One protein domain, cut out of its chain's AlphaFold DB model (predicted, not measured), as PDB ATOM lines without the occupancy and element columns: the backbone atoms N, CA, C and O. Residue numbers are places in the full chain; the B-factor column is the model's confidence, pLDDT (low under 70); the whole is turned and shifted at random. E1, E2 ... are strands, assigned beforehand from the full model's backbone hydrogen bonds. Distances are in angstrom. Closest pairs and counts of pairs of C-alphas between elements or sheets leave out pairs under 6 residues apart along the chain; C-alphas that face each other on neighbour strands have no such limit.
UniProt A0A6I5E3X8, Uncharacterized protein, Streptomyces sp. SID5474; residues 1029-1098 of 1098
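This is residues 1029 to 1098 of the 1098 residues of an uncharacterized protein of Streptomyces sp. SID5474 (UniProt A0A6I5E3X8). A single strongly twisted and curled sheet of six strands, E1 to E6, follows one strand after the next, with the long strand E4 joining the E1, E2 and E3 part to the E5 and E6 part. After E6, residues 1084 to 1098 form a tail with no named element that first turns back over the hollow side of the sheet near residues 1085 to 1087 and then runs along past the E6 edge. The printed part has 70 residues with no named helix and six named strands, in the sheet order E1, E2, E3, E4, E5, E6, each antiparallel to its neighbours; the class is all strand. The whole is compact, with a radius of gyration of the C-alphas of 11.6 A, and its C-alphas span 32 by 25 by 18 A.

The strands form a meander, each the antiparallel neighbour of the one before, and each successive pair is a hairpin. E1, residues 1030 to 1034, is an edge strand and runs antiparallel to E2, residues 1037 to 1041, at 156 degrees; N 1032 and O 1039 are 2.9 A apart, within hydrogen-bond range. E2 and E3, residues 1047 to 1052, stand at 170 degrees, with N 1051 and O 1038 at 2.7 A. E3 and E4, residues 1057 to 1064, stand at 146 degrees, with N 1048 and O 1061 at 2.8 A. The pairing of E4 is staggered: it pairs with E3 over residues 1057 to 1062 and with E5, residues 1071 to 1076, over residues 1062 to 1064. E4 and E5 stand at 127 degrees, with N 1062 and O 1073 at 2.8 A. E5 and the other edge strand, E6, residues 1079 to 1083, stand at 148 degrees, with N 1081 and O 1074 at 2.8 A. From edge to edge the strands' lines turn by 101 degrees and the way across the sheet turns by 77 degrees. E1 and E6 are apart.

E1 begins at C-alpha 1030 (-11.583, 11.944, 5.195) and is 12.8 A long; E2 measures 13.7 A and E3 17.2 A. E4, the longest strand with 8 residues, runs 20.0 A from C-alpha 1057 (-22.508, 23.861, 2.918) to C-alpha 1064 (-2.716, 22.248, 4.921). E5 measures 14.8 A, and E6, 12.6 A long, ends at C-alpha 1083 (-9.085, 28.471, 9.934).

The C-alphas of Asp 1054 and Ile 1098, the two farthest apart, are 35.1 A from each other. The printed part has no cut and ends at the chain's last residue, 1098. The link E4 to E5, of 6 residues, is short; the other four are tight. The mean pLDDT of the printed part is 85.4, and residues 1066 to 1068 and residue 1098 are under 70.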
ATOM      1  N   ARG A1029     -12.104   9.886   0.861       88.88
ATOM      2  CA  ARG A1029     -12.426  11.132   1.563       88.88
ATOM      3  C   ARG A1029     -12.255  10.928   3.062       88.88
ATOM      4  O   ARG A1029     -12.738   9.936   3.606       88.88
ATOM      5  N   THR A1030     -11.635  11.889   3.733       89.12
ATOM      6  CA  THR A1030     -11.583  11.944   5.195       89.12
ATOM      7  C   THR A1030     -12.811  12.699   5.690       89.12
ATOM      8  O   THR A1030     -12.968  13.877   5.376       89.12
ATOM      9  N   LEU A1031     -13.677  12.039   6.458       92.25
ATOM     10  CA  LEU A1031     -14.782  12.677   7.176       92.25
ATOM     11  C   LEU A1031     -14.360  12.923   8.628       92.25
ATOM     12  O   LEU A1031     -13.959  11.988   9.319       92.25
ATOM     13  N   VAL A1032     -14.490  14.164   9.085       90.50
ATOM     14  CA  VAL A1032     -14.320  14.557  10.487       90.50
ATOM     15  C   VAL A1032     -15.649  15.109  10.996       90.50
ATOM     16  O   VAL A1032     -16.304  15.895  10.310       90.50
ATOM     17  N   THR A1033     -16.071  14.679  12.183       90.19
ATOM     18  CA  THR A1033     -17.239  15.253  12.871       90.19
ATOM     19  C   THR A1033     -16.770  16.414  13.737       90.19
ATOM     20  O   THR A1033     -15.755  16.288  14.418       90.19
ATOM     21  N   ILE A1034     -17.493  17.529  13.693       89.06
ATOM     22  CA  ILE A1034     -17.227  18.738  14.478       89.06
ATOM     23  C   ILE A1034     -18.491  19.120  15.254       89.06
ATOM     24  O   ILE A1034     -19.583  18.660  14.937       89.06
ATOM     25  N   GLU A1035     -18.346  19.976  16.262       82.44
ATOM     26  CA  GLU A1035     -19.415  20.336  17.208       82.44
ATOM     27  C   GLU A1035     -20.744  20.741  16.541       82.44
ATOM     28  O   GLU A1035     -21.807  20.323  16.988       82.44
ATOM     29  N   ASN A1036     -20.677  21.485  15.432       84.81
ATOM     30  CA  ASN A1036     -21.842  21.989  14.697       84.81
ATOM     31  C   ASN A1036     -21.993  21.387  13.282       84.81
ATOM     32  O   ASN A1036     -22.562  22.032  12.401       84.81
ATOM     33  N   GLY A1037     -21.480  20.172  13.038       90.06
ATOM     34  CA  GLY A1037     -21.651  19.473  11.758       90.06
ATOM     35  C   GLY A1037     -20.473  18.590  11.343       90.06
ATOM     36  O   GLY A1037     -19.959  17.784  12.122       90.06
ATOM     37  N   TYR A1038     -20.044  18.718  10.087       91.69
ATOM     38  CA  TYR A1038     -19.086  17.800   9.459       91.69
ATOM     39  C   TYR A1038     -18.076  18.538   8.583       91.69
ATOM     40  O   TYR A1038     -18.442  19.467   7.869       91.69
ATOM     41  N   ARG A1039     -16.817  18.093   8.545       91.50
ATOM     42  CA  ARG A1039     -15.836  18.545   7.545       91.50
ATOM     43  C   ARG A1039     -15.362  17.349   6.718       91.50
ATOM     44  O   ARG A1039     -14.893  16.354   7.272       91.50
ATOM     45  N   VAL A1040     -15.511  17.428   5.395       92.56
ATOM     46  CA  VAL A1040     -15.073  16.390   4.446       92.56
ATOM     47  C   VAL A1040     -13.881  16.907   3.657       92.56
ATOM     48  O   VAL A1040     -13.982  17.929   2.984       92.56
ATOM     49  N   THR A1041     -12.769  16.179   3.708       90.81
ATOM     50  CA  THR A1041     -11.503  16.559   3.071       90.81
ATOM     51  C   THR A1041     -11.060  15.510   2.056       90.81
ATOM     52  O   THR A1041     -11.114  14.305   2.304       90.81
ATOM     53  N   ASP A1042     -10.598  15.982   0.905       90.50
ATOM     54  CA  ASP A1042      -9.909  15.218  -0.125       90.50
ATOM     55  C   ASP A1042      -8.422  15.063   0.252       90.50
ATOM     56  O   ASP A1042      -7.685  16.052   0.211       90.50
ATOM     57  N   PRO A1043      -7.933  13.864   0.613       86.38
ATOM     58  CA  PRO A1043      -6.524  13.666   0.941       86.38
ATOM     59  C   PRO A1043      -5.598  13.777  -0.284       86.38
ATOM     60  O   PRO A1043      -4.397  13.968  -0.108       86.38
ATOM     61  N   ALA A1044      -6.129  13.669  -1.510       86.81
ATOM     62  CA  ALA A1044      -5.353  13.717  -2.750       86.81
ATOM     63  C   ALA A1044      -5.282  15.124  -3.370       86.81
ATOM     64  O   ALA A1044      -4.290  15.444  -4.021       86.81
ATOM     65  N   THR A1045      -6.303  15.969  -3.174       88.94
ATOM     66  CA  THR A1045      -6.314  17.364  -3.676       88.94
ATOM     67  C   THR A1045      -6.259  18.433  -2.583       88.94
ATOM     68  O   THR A1045      -6.240  19.620  -2.896       88.94
ATOM     69  N   GLY A1046      -6.293  18.045  -1.304       87.75
ATOM     70  CA  GLY A1046      -6.383  18.954  -0.154       87.75
ATOM     71  C   GLY A1046      -7.745  19.641   0.008       87.75
ATOM     72  O   GLY A1046      -8.024  20.195   1.068       87.75
ATOM     73  N   ARG A1047      -8.619  19.618  -1.006       90.75
ATOM     74  CA  ARG A1047      -9.911  20.321  -0.994       90.75
ATOM     75  C   ARG A1047     -10.793  19.843   0.154       90.75
ATOM     76  O   ARG A1047     -11.083  18.655   0.267       90.75
ATOM     77  N   SER A1048     -11.244  20.780   0.973       91.56
ATOM     78  CA  SER A1048     -12.076  20.541   2.145       91.56
ATOM     79  C   SER A1048     -13.380  21.327   2.053       91.56
ATOM     80  O   SER A1048     -13.411  22.432   1.508       91.56
ATOM     81  N   ILE A1049     -14.460  20.755   2.575       91.69
ATOM     82  CA  ILE A1049     -15.773  21.394   2.662       91.69
ATOM     83  C   ILE A1049     -16.297  21.191   4.084       91.69
ATOM     84  O   ILE A1049     -16.356  20.051   4.556       91.69
ATOM     85  N   ARG A1050     -16.659  22.284   4.766       91.69
ATOM     86  CA  ARG A1050     -17.388  22.238   6.041       91.69
ATOM     87  C   ARG A1050     -18.883  22.308   5.751       91.69
ATOM     88  O   ARG A1050     -19.326  23.085   4.906       91.69
ATOM     89  N   TYR A1051     -19.641  21.502   6.472       90.81
ATOM     90  CA  TYR A1051     -21.087  21.396   6.410       90.81
ATOM     91  C   TYR A1051     -21.674  21.613   7.805       90.81
ATOM     92  O   TYR A1051     -21.057  21.210   8.797       90.81
ATOM     93  N   GLY A1052     -22.858  22.215   7.871       88.50
ATOM     94  CA  GLY A1052     -23.633  22.332   9.103       88.50
ATOM     95  C   GLY A1052     -24.203  20.990   9.578       88.50
ATOM     96  O   GLY A1052     -24.065  19.954   8.921       88.50
ATOM     97  N   ALA A1053     -24.871  21.008  10.731       86.81
ATOM     98  CA  ALA A1053     -25.584  19.852  11.283       86.81
ATOM     99  C   ALA A1053     -26.811  19.427  10.441       86.81
ATOM    100  O   ALA A1053     -27.263  18.290  10.541       86.81
ATOM    101  N   ASP A1054     -27.308  20.324   9.589       83.44
ATOM    102  CA  ASP A1054     -28.310  20.104   8.537       83.44
ATOM    103  C   ASP A1054     -27.719  19.489   7.248       83.44
ATOM    104  O   ASP A1054     -28.453  19.082   6.350       83.44
ATOM    105  N   GLY A1055     -26.388  19.429   7.129       86.06
ATOM    106  CA  GLY A1055     -25.693  19.045   5.901       86.06
ATOM    107  C   GLY A1055     -25.620  20.147   4.834       86.06
ATOM    108  O   GLY A1055     -25.101  19.896   3.741       86.06
ATOM    109  N   GLY A1056     -26.076  21.369   5.130       86.75
ATOM    110  CA  GLY A1056     -25.866  22.544   4.283       86.75
ATOM    111  C   GLY A1056     -24.378  22.896   4.191       86.75
ATOM    112  O   GLY A1056     -23.621  22.647   5.127       86.75
ATOM    113  N   VAL A1057     -23.917  23.445   3.061       88.69
ATOM    114  CA  VAL A1057     -22.508  23.861   2.918       88.69
ATOM    115  C   VAL A1057     -22.273  25.135   3.726       88.69
ATOM    116  O   VAL A1057     -22.888  26.159   3.453       88.69
ATOM    117  N   ALA A1058     -21.350  25.070   4.685       88.88
ATOM    118  CA  ALA A1058     -20.930  26.213   5.490       88.88
ATOM    119  C   ALA A1058     -19.657  26.882   4.943       88.88
ATOM    120  O   ALA A1058     -19.451  28.071   5.162       88.88
ATOM    121  N   GLU A1059     -18.770  26.128   4.281       88.94
ATOM    122  CA  GLU A1059     -17.427  26.612   3.937       88.94
ATOM    123  C   GLU A1059     -16.744  25.752   2.863       88.94
ATOM    124  O   GLU A1059     -16.867  24.525   2.878       88.94
ATOM    125  N   HIS A1060     -15.927  26.372   2.010       91.38
ATOM    126  CA  HIS A1060     -14.984  25.691   1.118       91.38
ATOM    127  C   HIS A1060     -13.552  26.135   1.437       91.38
ATOM    128  O   HIS A1060     -13.302  27.326   1.590       91.38
ATOM    129  N   GLY A1061     -12.596  25.204   1.468       90.25
ATOM    130  CA  GLY A1061     -11.193  25.527   1.729       90.25
ATOM    131  C   GLY A1061     -10.200  24.469   1.248       90.25
ATOM    132  O   GLY A1061     -10.562  23.481   0.603       90.25
ATOM    133  N   LEU A1062      -8.925  24.675   1.574       91.81
ATOM    134  CA  LEU A1062      -7.808  23.788   1.259       91.81
ATOM    135  C   LEU A1062      -7.084  23.388   2.550       91.81
ATOM    136  O   LEU A1062      -6.546  24.241   3.249       91.81
ATOM    137  N   ALA A1063      -7.065  22.097   2.865       89.38
ATOM    138  CA  ALA A1063      -6.369  21.549   4.021       89.38
ATOM    139  C   ALA A1063      -4.846  21.653   3.853       89.38
ATOM    140  O   ALA A1063      -4.287  21.150   2.873       89.38
ATOM    141  N   LEU A1064      -4.172  22.250   4.834       85.62
ATOM    142  CA  LEU A1064      -2.716  22.248   4.921       85.62
ATOM    143  C   LEU A1064      -2.249  20.943   5.577       85.62
ATOM    144  O   LEU A1064      -2.681  20.597   6.676       85.62
ATOM    145  N   GLN A1065      -1.362  20.208   4.906       70.56
ATOM    146  CA  GLN A1065      -0.800  18.969   5.446       70.56
ATOM    147  C   GLN A1065       0.415  19.276   6.332       70.56
ATOM    148  O   GLN A1065       1.403  19.842   5.870       70.56
ATOM    149  N   GLY A1066       0.352  18.871   7.601       60.81
ATOM    150  CA  GLY A1066       1.423  19.048   8.580       60.81
ATOM    151  C   GLY A1066       1.246  18.126   9.787       60.81
ATOM    152  O   GLY A1066       0.181  17.550   9.985       60.81
ATOM    153  N   ALA A1067       2.291  17.977  10.603       46.44
ATOM    154  CA  ALA A1067       2.309  17.077  11.766       46.44
ATOM    155  C   ALA A1067       1.687  17.692  13.043       46.44
ATOM    156  O   ALA A1067       2.115  17.382  14.153       46.44
ATOM    157  N   GLY A1068       0.722  18.599  12.882       62.09
ATOM    158  CA  GLY A1068       0.076  19.345  13.963       62.09
ATOM    159  C   GLY A1068      -1.442  19.367  13.806       62.09
ATOM    160  O   GLY A1068      -2.025  18.491  13.172       62.09
ATOM    161  N   GLU A1069      -2.080  20.379  14.386       70.50
ATOM    162  CA  GLU A1069      -3.523  20.590  14.260       70.50
ATOM    163  C   GLU A1069      -3.934  20.867  12.801       70.50
ATOM    164  O   GLU A1069      -3.164  21.425  12.011       70.50
ATOM    165  N   ALA A1070      -5.135  20.421  12.421       79.75
ATOM    166  CA  ALA A1070      -5.607  20.478  11.042       79.75
ATOM    167  C   ALA A1070      -6.089  21.893  10.691       79.75
ATOM    168  O   ALA A1070      -7.129  22.339  11.171       79.75
ATOM    169  N   HIS A1071      -5.332  22.564   9.824       89.19
ATOM    170  CA  HIS A1071      -5.588  23.933   9.389       89.19
ATOM    171  C   HIS A1071      -6.069  23.989   7.937       89.19
ATOM    172  O   HIS A1071      -5.655  23.178   7.103       89.19
ATOM    173  N   PHE A1072      -6.913  24.971   7.623       91.00
ATOM    174  CA  PHE A1072      -7.552  25.107   6.314       91.00
ATOM    175  C   PHE A1072      -7.431  26.544   5.801       91.00
ATOM    176  O   PHE A1072      -7.714  27.486   6.532       91.00
ATOM    177  N   VAL A1073      -7.020  26.722   4.544       91.19
ATOM    178  CA  VAL A1073      -7.046  28.028   3.868       91.19
ATOM    179  C   VAL A1073      -8.400  28.207   3.188       91.19
ATOM    180  O   VAL A1073      -8.805  27.361   2.388       91.19
ATOM    181  N   VAL A1074      -9.096  29.291   3.513       91.38
ATOM    182  CA  VAL A1074     -10.512  29.536   3.192       91.38
ATOM    183  C   VAL A1074     -10.656  30.918   2.539       91.38
ATOM    184  O   VAL A1074      -9.998  31.851   2.994       91.38
ATOM    185  N   PRO A1075     -11.488  31.113   1.497       87.44
ATOM    186  CA  PRO A1075     -11.768  32.448   0.968       87.44
ATOM    187  C   PRO A1075     -12.525  33.300   1.999       87.44
ATOM    188  O   PRO A1075     -13.623  32.928   2.409       87.44
ATOM    189  N   GLY A1076     -11.956  34.437   2.400       82.19
ATOM    190  CA  GLY A1076     -12.616  35.458   3.215       82.19
ATOM    191  C   GLY A1076     -12.804  36.771   2.451       82.19
ATOM    192  O   GLY A1076     -12.162  37.015   1.429       82.19
ATOM    193  N   GLU A1077     -13.662  37.650   2.974       80.69
ATOM    194  CA  GLU A1077     -14.019  38.942   2.355       80.69
ATOM    195  C   GLU A1077     -12.839  39.925   2.230       80.69
ATOM    196  O   GLU A1077     -12.923  40.915   1.509       80.69
ATOM    197  N   HIS A1078     -11.731  39.678   2.936       82.12
ATOM    198  CA  HIS A1078     -10.533  40.530   2.938       82.12
ATOM    199  C   HIS A1078      -9.271  39.779   2.474       82.12
ATOM    200  O   HIS A1078      -8.152  40.216   2.734       82.12
ATOM    201  N   GLY A1079      -9.448  38.643   1.789       83.31
ATOM    202  CA  GLY A1079      -8.371  37.747   1.363       83.31
ATOM    203  C   GLY A1079      -8.525  36.333   1.933       83.31
ATOM    204  O   GLY A1079      -9.492  36.046   2.642       83.31
ATOM    205  N   PRO A1080      -7.606  35.408   1.608       89.38
ATOM    206  CA  PRO A1080      -7.626  34.074   2.190       89.38
ATOM    207  C   PRO A1080      -7.363  34.138   3.701       89.38
ATOM    208  O   PRO A1080      -6.468  34.839   4.163       89.38
ATOM    209  N   LEU A1081      -8.134  33.372   4.466       90.38
ATOM    210  CA  LEU A1081      -8.010  33.226   5.915       90.38
ATOM    211  C   LEU A1081      -7.492  31.826   6.246       90.38
ATOM    212  O   LEU A1081      -7.828  30.861   5.555       90.38
ATOM    213  N   LEU A1082      -6.717  31.699   7.323       90.00
ATOM    214  CA  LEU A1082      -6.431  30.400   7.927       90.00
ATOM    215  C   LEU A1082      -7.494  30.101   8.986       90.00
ATOM    216  O   LEU A1082      -7.673  30.901   9.902       90.00
ATOM    217  N   THR A1083      -8.165  28.953   8.897       90.56
ATOM    218  CA  THR A1083      -9.085  28.471   9.934       90.56
ATOM    219  C   THR A1083      -8.588  27.195  10.595       90.56
ATOM    220  O   THR A1083      -7.846  26.405  10.001       90.56
ATOM    221  N   ASP A1084      -9.072  26.960  11.811       89.31
ATOM    222  CA  ASP A1084      -9.030  25.654  12.458       89.31
ATOM    223  C   ASP A1084     -10.011  24.650  11.804       89.31
ATOM    224  O   ASP A1084     -10.703  24.928  10.811       89.31
ATOM    225  N   LEU A1085     -10.097  23.458  12.399       88.06
ATOM    226  CA  LEU A1085     -11.024  22.394  12.018       88.06
ATOM    227  C   LEU A1085     -12.507  22.810  12.106       88.06
ATOM    228  O   LEU A1085     -13.307  22.404  11.256       88.06
ATOM    229  N   HIS A1086     -12.866  23.621  13.102       87.12
ATOM    230  CA  HIS A1086     -14.232  24.059  13.393       87.12
ATOM    231  C   HIS A1086     -14.692  25.201  12.468       87.12
ATOM    232  O   HIS A1086     -15.899  25.374  12.284       87.12
ATOM    233  N   GLY A1087     -13.751  25.915  11.838       87.12
ATOM    234  CA  GLY A1087     -13.976  27.088  10.989       87.12
ATOM    235  C   GLY A1087     -13.726  28.430  11.689       87.12
ATOM    236  O   GLY A1087     -14.143  29.461  11.166       87.12
ATOM    237  N   ASN A1088     -13.071  28.443  12.855       89.75
ATOM    238  CA  ASN A1088     -12.656  29.679  13.520       89.75
ATOM    239  C   ASN A1088     -11.358  30.205  12.879       89.75
ATOM    240  O   ASN A1088     -10.459  29.400  12.620       89.75
ATOM    241  N   PRO A1089     -11.206  31.521  12.644       88.31
ATOM    242  CA  PRO A1089      -9.971  32.084  12.105       88.31
ATOM    243  C   PRO A1089      -8.820  32.008  13.122       88.31
ATOM    244  O   PRO A1089      -8.987  32.336  14.298       88.31
ATOM    245  N   VAL A1090      -7.632  31.616  12.660       88.00
ATOM    246  CA  VAL A1090      -6.418  31.545  13.483       88.00
ATOM    247  C   VAL A1090      -5.859  32.950  13.695       88.00
ATOM    248  O   VAL A1090      -5.396  33.603  12.761       88.00
ATOM    249  N   ALA A1091      -5.886  33.427  14.939       85.19
ATOM    250  CA  ALA A1091      -5.402  34.760  15.277       85.19
ATOM    251  C   ALA A1091      -3.888  34.910  15.032       85.19
ATOM    252  O   ALA A1091      -3.091  34.077  15.462       85.19
ATOM    253  N   GLY A1092      -3.489  36.017  14.395       81.06
ATOM    254  CA  GLY A1092      -2.081  36.375  14.188       81.06
ATOM    255  C   GLY A1092      -1.382  35.669  13.021       81.06
ATOM    256  O   GLY A1092      -0.152  35.674  12.983       81.06
ATOM    257  N   VAL A1093      -2.129  35.071  12.085       82.50
ATOM    258  CA  VAL A1093      -1.577  34.444  10.873       82.50
ATOM    259  C   VAL A1093      -2.167  35.084   9.616       82.50
ATOM    260  O   VAL A1093      -3.299  34.791   9.235       82.50
ATOM    261  N   ASP A1094      -1.373  35.913   8.940       79.56
ATOM    262  CA  ASP A1094      -1.700  36.422   7.605       79.56
ATOM    263  C   ASP A1094      -1.428  35.343   6.545       79.56
ATOM    264  O   ASP A1094      -0.327  34.788   6.470       79.56
ATOM    265  N   VAL A1095      -2.411  35.062   5.684       81.75
ATOM    266  CA  VAL A1095      -2.236  34.174   4.524       81.75
ATOM    267  C   VAL A1095      -2.109  35.027   3.268       81.75
ATOM    268  O   VAL A1095      -3.018  35.763   2.902       81.75
ATOM    269  N   THR A1096      -0.979  34.912   2.574       79.69
ATOM    270  CA  THR A1096      -0.752  35.583   1.284       79.69
ATOM    271  C   THR A1096      -0.854  34.564   0.153       79.69
ATOM    272  O   THR A1096      -0.190  33.530   0.193       79.69
ATOM    273  N   ALA A1097      -1.680  34.847  -0.857       71.19
ATOM    274  CA  ALA A1097      -1.683  34.085  -2.106       71.19
ATOM    275  C   ALA A1097      -0.448  34.453  -2.952       71.19
ATOM    276  O   ALA A1097      -0.079  35.626  -3.015       71.19
ATOM    277  N   ILE A1098       0.171  33.450  -3.582       64.75
ATOM    278  CA  ILE A1098       1.395  33.553  -4.400       64.75
ATOM    279  C   ILE A1098       1.052  33.231  -5.857       64.75
ATOM    280  O   ILE A1098       0.354  32.209  -6.055       64.75
TER     281      ILE A1098